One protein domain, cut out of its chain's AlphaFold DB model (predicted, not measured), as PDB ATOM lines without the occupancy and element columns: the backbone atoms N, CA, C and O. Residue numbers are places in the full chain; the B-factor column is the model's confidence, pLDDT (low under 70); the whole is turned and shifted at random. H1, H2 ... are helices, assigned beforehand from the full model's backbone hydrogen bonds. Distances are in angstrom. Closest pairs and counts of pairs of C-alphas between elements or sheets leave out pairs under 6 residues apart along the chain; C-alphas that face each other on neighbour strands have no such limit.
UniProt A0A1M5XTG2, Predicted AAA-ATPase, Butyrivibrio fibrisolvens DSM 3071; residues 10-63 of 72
ATOM      1  N   GLU A  10       0.389  26.309  10.410       89.56
ATOM      2  CA  GLU A  10       0.123  24.912  10.029       89.56
ATOM      3  C   GLU A  10       0.881  24.491   8.768       89.56
ATOM      4  O   GLU A  10       1.435  23.394   8.682       89.56
ATOM      5  N   ASN A  11       0.978  25.406   7.806       89.62
ATOM      6  CA  ASN A  11       1.670  25.166   6.548       89.62
ATOM      7  C   ASN A  11       3.170  24.925   6.720       89.62
ATOM      8  O   ASN A  11       3.739  24.144   5.957       89.62
ATOM      9  N   PHE A  12       3.803  25.610   7.675       92.62
ATOM     10  CA  PHE A  12       5.216  25.418   7.977       92.62
ATOM     11  C   PHE A  12       5.425  24.239   8.938       92.62
ATOM     12  O   PHE A  12       6.285  23.406   8.678       92.62
ATOM     13  N   LYS A  13       4.557  24.063   9.944       93.19
ATOM     14  CA  LYS A  13       4.556  22.881  10.828       93.19
ATOM     15  C   LYS A  13       4.477  21.565  10.054       93.19
ATOM     16  O   LYS A  13       5.251  20.650  10.311       93.19
ATOM     17  N   SER A  14       3.595  21.480   9.058       92.44
ATOM     18  CA  SER A  14       3.480  20.293   8.199       92.44
ATOM     19  C   SER A  14       4.778  19.986   7.438       92.44
ATOM     20  O   SER A  14       5.094  18.820   7.223       92.44
ATOM     21  N   ILE A  15       5.545  21.017   7.065       93.12
ATOM     22  CA  ILE A  15       6.854  20.865   6.416       93.12
ATOM     23  C   ILE A  15       7.905  20.370   7.415       93.12
ATOM     24  O   ILE A  15       8.669  19.471   7.072       93.12
ATOM     25  N   LEU A  16       7.930  20.933   8.628       92.50
ATOM     26  CA  LEU A  16       8.856  20.537   9.696       92.50
ATOM     27  C   LEU A  16       8.671  19.078  10.126       92.50
ATOM     28  O   LEU A  16       9.640  18.413  10.463       92.50
ATOM     29  N   ASN A  17       7.443  18.559  10.048       92.69
ATOM     30  CA  ASN A  17       7.145  17.149  10.318       92.69
ATOM     31  C   ASN A  17       7.672  16.182   9.233       92.69
ATOM     32  O   ASN A  17       7.512  14.970   9.367       92.69
ATOM     33  N   GLY A  18       8.244  16.692   8.138       90.81
ATOM     34  CA  GLY A  18       8.824  15.904   7.051       90.81
ATOM     35  C   GLY A  18      10.334  16.105   6.904       90.81
ATOM     36  O   GLY A  18      11.025  16.559   7.810       90.81
ATOM     37  N   ILE A  19      10.864  15.781   5.721       89.12
ATOM     38  CA  ILE A  19      12.275  16.033   5.397       89.12
ATOM     39  C   ILE A  19      12.432  17.516   5.050       89.12
ATOM     40  O   ILE A  19      12.152  17.946   3.925       89.12
ATOM     41  N   TYR A  20      12.887  18.294   6.027       90.75
ATOM     42  CA  TYR A  20      13.181  19.711   5.881       90.75
ATOM     43  C   TYR A  20      14.664  19.976   6.144       90.75
ATOM     44  O   TYR A  20      15.208  19.601   7.176       90.75
ATOM     45  N   VAL A  21      15.313  20.634   5.185       90.44
ATOM     46  CA  VAL A  21      16.633  21.233   5.393       90.44
ATOM     47  C   VAL A  21      16.396  22.653   5.868       90.44
ATOM     48  O   VAL A  21      15.658  23.386   5.201       90.44
ATOM     49  N   ASP A  22      17.024  23.015   6.983       91.38
ATOM     50  CA  ASP A  22      16.903  24.345   7.559       91.38
ATOM     51  C   ASP A  22      17.280  25.441   6.548       91.38
ATOM     52  O   ASP A  22      18.276  25.351   5.824       91.38
ATOM     53  N   LYS A  23      16.417  26.457   6.454       91.69
ATOM     54  CA  LYS A  23      16.590  27.632   5.583       91.69
ATOM     55  C   LYS A  23      16.335  28.932   6.338       91.69
ATOM     56  O   LYS A  23      16.121  29.969   5.700       91.69
ATOM     57  N   THR A  24      16.330  28.885   7.667       93.44
ATOM     58  CA  THR A  24      16.008  30.046   8.504       93.44
ATOM     59  C   THR A  24      17.021  31.174   8.329       93.44
ATOM     60  O   THR A  24      16.633  32.330   8.413       93.44
ATOM     61  N   GLY A  25      18.258  30.890   7.900       93.19
ATOM     62  CA  GLY A  25      19.240  31.920   7.519       93.19
ATOM     63  C   GLY A  25      18.768  32.915   6.438       93.19
ATOM     64  O   GLY A  25      19.270  34.033   6.360       93.19
ATOM     65  N   ILE A  26      17.749  32.574   5.636       93.12
ATOM     66  CA  ILE A  26      17.127  33.524   4.690       93.12
ATOM     67  C   ILE A  26      16.428  34.677   5.431       93.12
ATOM     68  O   ILE A  26      16.365  35.788   4.906       93.12
ATOM     69  N   ILE A  27      15.920  34.438   6.643       95.12
ATOM     70  CA  ILE A  27      15.256  35.451   7.474       95.12
ATOM     71  C   ILE A  27      16.222  36.590   7.795       95.12
ATOM     72  O   ILE A  27      15.844  37.749   7.667       95.12
ATOM     73  N   GLU A  28      17.470  36.279   8.147       95.06
ATOM     74  CA  GLU A  28      18.493  37.294   8.420       95.06
ATOM     75  C   GLU A  28      18.736  38.178   7.189       95.06
ATOM     76  O   GLU A  28      18.691  39.405   7.275       95.06
ATOM     77  N   SER A  29      18.889  37.557   6.016       93.69
ATOM     78  CA  SER A  29      19.083  38.282   4.753       93.69
ATOM     79  C   SER A  29      17.908  39.208   4.422       93.69
ATOM     80  O   SER A  29      18.123  40.324   3.956       93.69
ATOM     81  N   ILE A  30      16.670  38.771   4.675       94.94
ATOM     82  CA  ILE A  30      15.474  39.592   4.438       94.94
ATOM     83  C   ILE A  30      15.341  40.689   5.495       94.94
ATOM     84  O   ILE A  30      15.041  41.827   5.146       94.94
ATOM     85  N   ASN A  31      15.600  40.397   6.770       95.56
ATOM     86  CA  ASN A  31      15.560  41.390   7.846       95.56
ATOM     87  C   ASN A  31      16.530  42.549   7.587       95.56
ATOM     88  O   ASN A  31      16.191  43.698   7.868       95.56
ATOM     89  N   ASN A  32      17.687  42.267   6.985       95.81
ATOM     90  CA  ASN A  32      18.655  43.293   6.603       95.81
ATOM     91  C   ASN A  32      18.145  44.232   5.494       95.81
ATOM     92  O   ASN A  32      18.581  45.379   5.430       95.81
ATOM     93  N   THR A  33      17.219  43.791   4.634       95.38
ATOM     94  CA  THR A  33      16.748  44.584   3.482       95.38
ATOM     95  C   THR A  33      15.304  45.073   3.594       95.38
ATOM     96  O   THR A  33      14.919  45.980   2.856       95.38
ATOM     97  N   ILE A  34      14.501  44.552   4.527       94.00
ATOM     98  CA  ILE A  34      13.041  44.758   4.585       94.00
ATOM     99  C   ILE A  34      12.601  46.232   4.656       94.00
ATOM    100  O   ILE A  34      11.576  46.596   4.078       94.00
ATOM    101  N   ASN A  35      13.393  47.092   5.302       94.50
ATOM    102  CA  ASN A  35      13.125  48.530   5.449       94.50
ATOM    103  C   ASN A  35      13.897  49.406   4.445       94.50
ATOM    104  O   ASN A  35      13.979  50.620   4.616       94.50
ATOM    105  N   THR A  36      14.471  48.804   3.403       95.69
ATOM    106  CA  THR A  36      15.295  49.496   2.402       95.69
ATOM    107  C   THR A  36      14.609  49.529   1.033       95.69
ATOM    108  O   THR A  36      13.560  48.912   0.812       95.69
ATOM    109  N   THR A  37      15.201  50.254   0.085       94.31
ATOM    110  CA  THR A  37      14.817  50.212  -1.336       94.31
ATOM    111  C   THR A  37      14.987  48.817  -1.945       94.31
ATOM    112  O   THR A  37      14.226  48.440  -2.833       94.31
ATOM    113  N   ASP A  38      15.901  48.021  -1.395       92.38
ATOM    114  CA  ASP A  38      16.324  46.705  -1.881       92.38
ATOM    115  C   ASP A  38      15.560  45.541  -1.221       92.38
ATOM    116  O   ASP A  38      16.002  44.394  -1.208       92.38
ATOM    117  N   LYS A  39      14.362  45.811  -0.693       91.69
ATOM    118  CA  LYS A  39      13.493  44.832  -0.006       91.69
ATOM    119  C   LYS A  39      12.933  43.706  -0.888       91.69
ATOM    120  O   LYS A  39      12.256  42.805  -0.393       91.69
ATOM    121  N   LEU A  40      13.136  43.761  -2.203       91.38
ATOM    122  CA  LEU A  40      12.594  42.779  -3.144       91.38
ATOM    123  C   LEU A  40      13.581  41.623  -3.333       91.38
ATOM    124  O   LEU A  40      14.604  41.765  -3.992       91.38
ATOM    125  N   THR A  41      13.247  40.446  -2.797       89.50
ATOM    126  CA  THR A  41      14.069  39.234  -2.948       89.50
ATOM    127  C   THR A  41      13.492  38.305  -4.015       89.50
ATOM    128  O   THR A  41      12.357  37.839  -3.905       89.50
ATOM    129  N   CYS A  42      14.292  37.980  -5.033       89.50
ATOM    130  CA  CYS A  42      13.941  36.999  -6.062       89.50
ATOM    131  C   CYS A  42      14.624  35.652  -5.790       89.50
ATOM    132  O   CYS A  42      15.841  35.585  -5.635       89.50
ATOM    133  N   ILE A  43      13.855  34.558  -5.784       84.94
ATOM    134  CA  ILE A  43      14.391  33.197  -5.629       84.94
ATOM    135  C   ILE A  43      14.326  32.461  -6.977       84.94
ATOM    136  O   ILE A  43      13.391  31.705  -7.258       84.94
ATOM    137  N   SER A  44      15.346  32.653  -7.814       84.75
ATOM    138  CA  SER A  44      15.494  32.022  -9.133       84.75
ATOM    139  C   SER A  44      16.212  30.669  -9.029       84.75
ATOM    140  O   SER A  44      17.402  30.525  -9.290       84.75
ATOM    141  N   ARG A  45      15.500  29.621  -8.601       83.62
ATOM    142  CA  ARG A  45      16.065  28.255  -8.520       83.62
ATOM    143  C   ARG A  45      15.199  27.215  -9.236       83.62
ATOM    144  O   ARG A  45      14.005  27.467  -9.409       83.62
ATOM    145  N   PRO A  46      15.741  26.038  -9.610       86.75
ATOM    146  CA  PRO A  46      15.002  24.985 -10.312       86.75
ATOM    147  C   PRO A  46      13.779  24.445  -9.554       86.75
ATOM    148  O   PRO A  46      13.500  24.778  -8.392       86.75
ATOM    149  N   ARG A  47      13.001  23.594 -10.228       87.06
ATOM    150  CA  ARG A  47      11.878  22.864  -9.621       87.06
ATOM    151  C   ARG A  47      12.352  22.081  -8.382       87.06
ATOM    152  O   ARG A  47      13.478  21.609  -8.341       87.06
ATOM    153  N   ARG A  48      11.488  21.968  -7.361       85.56
ATOM    154  CA  ARG A  48      11.750  21.272  -6.077       85.56
ATOM    155  C   ARG A  48      12.903  21.819  -5.223       85.56
ATOM    156  O   ARG A  48      13.205  21.247  -4.189       85.56
ATOM    157  N   PHE A  49      13.429  23.005  -5.525       87.25
ATOM    158  CA  PHE A  49      14.409  23.680  -4.659       87.25
ATOM    159  C   PHE A  49      13.826  24.222  -3.326       87.25
ATOM    160  O   PHE A  49      14.492  24.892  -2.543       87.25
ATOM    161  N   GLY A  50      12.544  23.964  -3.049       87.56
ATOM    162  CA  GLY A  50      11.875  24.390  -1.818       87.56
ATOM    163  C   GLY A  50      11.542  25.883  -1.746       87.56
ATOM    164  O   GLY A  50      11.369  26.397  -0.652       87.56
ATOM    165  N   LYS A  51      11.392  26.571  -2.886       90.31
ATOM    166  CA  LYS A  51      10.942  27.979  -2.941       90.31
ATOM    167  C   LYS A  51       9.607  28.192  -2.212       90.31
ATOM    168  O   LYS A  51       9.469  29.108  -1.415       90.31
ATOM    169  N   SER A  52       8.641  27.295  -2.434       89.38
ATOM    170  CA  SER A  52       7.343  27.329  -1.745       89.38
ATOM    171  C   SER A  52       7.456  27.029  -0.248       89.38
ATOM    172  O   SER A  52       6.628  27.500   0.519       89.38
ATOM    173  N   TYR A  53       8.468  26.262   0.174       91.88
ATOM    174  CA  TYR A  53       8.715  26.008   1.596       91.88
ATOM    175  C   TYR A  53       9.272  27.262   2.262       91.88
ATOM    176  O   TYR A  53       8.768  27.657   3.304       91.88
ATOM    177  N   THR A  54      10.226  27.939   1.615       92.31
ATOM    178  CA  THR A  54      10.732  29.240   2.070       92.31
ATOM    179  C   THR A  54       9.605  30.267   2.182       92.31
ATOM    180  O   THR A  54       9.511  30.939   3.197       92.31
ATOM    181  N   ALA A  55       8.692  30.349   1.209       91.12
ATOM    182  CA  ALA A  55       7.547  31.262   1.303       91.12
ATOM    183  C   ALA A  55       6.638  30.960   2.513       91.12
ATOM    184  O   ALA A  55       6.239  31.876   3.226       91.12
ATOM    185  N   LYS A  56       6.341  29.679   2.778       91.38
ATOM    186  CA  LYS A  56       5.542  29.254   3.944       91.38
ATOM    187  C   LYS A  56       6.251  29.532   5.271       91.38
ATOM    188  O   LYS A  56       5.610  30.001   6.201       91.38
ATOM    189  N   MET A  57       7.560  29.292   5.325       93.25
ATOM    190  CA  MET A  57       8.419  29.629   6.459       93.25
ATOM    191  C   MET A  57       8.380  31.136   6.749       93.25
ATOM    192  O   MET A  57       8.064  31.530   7.861       93.25
ATOM    193  N   LEU A  58       8.613  31.988   5.743       92.38
ATOM    194  CA  LEU A  58       8.577  33.446   5.921       92.38
ATOM    195  C   LEU A  58       7.195  33.940   6.363       92.38
ATOM    196  O   LEU A  58       7.101  34.852   7.177       92.38
ATOM    197  N   CYS A  59       6.120  33.326   5.865       91.56
ATOM    198  CA  CYS A  59       4.767  33.693   6.269       91.56
ATOM    199  C   CYS A  59       4.458  33.295   7.721       91.56
ATOM    200  O   CYS A  59       3.796  34.052   8.421       91.56
ATOM    201  N   ALA A  60       4.977  32.156   8.189       92.50
ATOM    202  CA  ALA A  60       4.889  31.760   9.594       92.50
ATOM    203  C   ALA A  60       5.759  32.652  10.502       92.50
ATOM    204  O   ALA A  60       5.348  32.979  11.609       92.50
ATOM    205  N   TYR A  61       6.935  33.082  10.033       93.25
ATOM    206  CA  TYR A  61       7.843  33.933  10.804       93.25
ATOM    207  C   TYR A  61       7.328  35.375  10.957       93.25
ATOM    208  O   TYR A  61       7.268  35.900  12.063       93.25
ATOM    209  N   TYR A  62       6.931  36.023   9.855       91.19
ATOM    210  CA  TYR A  62       6.446  37.412   9.883       91.19
ATOM    211  C   TYR A  62       4.951  37.535  10.200       91.19
ATOM    212  O   TYR A  62       4.467  38.629  10.505       91.19
ATOM    213  N   GLY A  63       4.199  36.439  10.095       87.94
ATOM    214  CA  GLY A  63       2.776  36.412  10.393       87.94
ATOM    215  C   GLY A  63       2.516  36.664  11.876       87.94
ATOM    216  O   GLY A  63       3.036  35.965  12.733       87.94
TER     217      GLY A  63
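Overview. This is residues 10 to 63 of the 72 residues of the protein "Predicted AAA-ATPase" of Butyrivibrio fibrisolvens DSM 3071 (UniProt A0A1M5XTG2). Three short helices stand with H3 between the other two: H1 packs on it at a steep angle, while H2 is near it on the other side. A long loop, residues 34 to 50, leads from H2 back to H3, and its residues 44 to 49 stick out. The printed part has 54 residues, with H1, H2 and H3 in chain order and no named strand; the class is all helix. It is only just compact, close to loose, with a radius of gyration of the C-alphas of 11.8 A and spans of 35 by 26 by 15 A.

Arrangement. H3, residues 51 to 62, touches H1, residues 10 to 16; their closest C-alphas, of Phe 12 and Met 57, are 5.5 A apart. They run opposite ways at a steep tilt of 61 degrees. H2, residues 25 to 33, is close to H3 but not clearly touching, with the C-alphas of Ile 27 and Leu 58 closest at 7.1 A. H1 and H2 are apart. Every O i to N i+4 pair is within hydrogen-bond range in H3, 2 of 3 in H1 and 3 of 5 in H2.

Along the chain. H3 is 16.5 A long, ending at C-alpha 62 (6.446, 37.412, 9.883). H2 is 13.5 A long and H1 9.8 A, from C-alpha 10 (0.123, 24.912, 10.029).

Size, cuts and confidence. The C-alphas of Asn 17 and Thr 37 are farthest apart, 35.9 A. The link from H2 to H3 is long. The printed part has no cut, and no printed residue is under 70 in pLDDT.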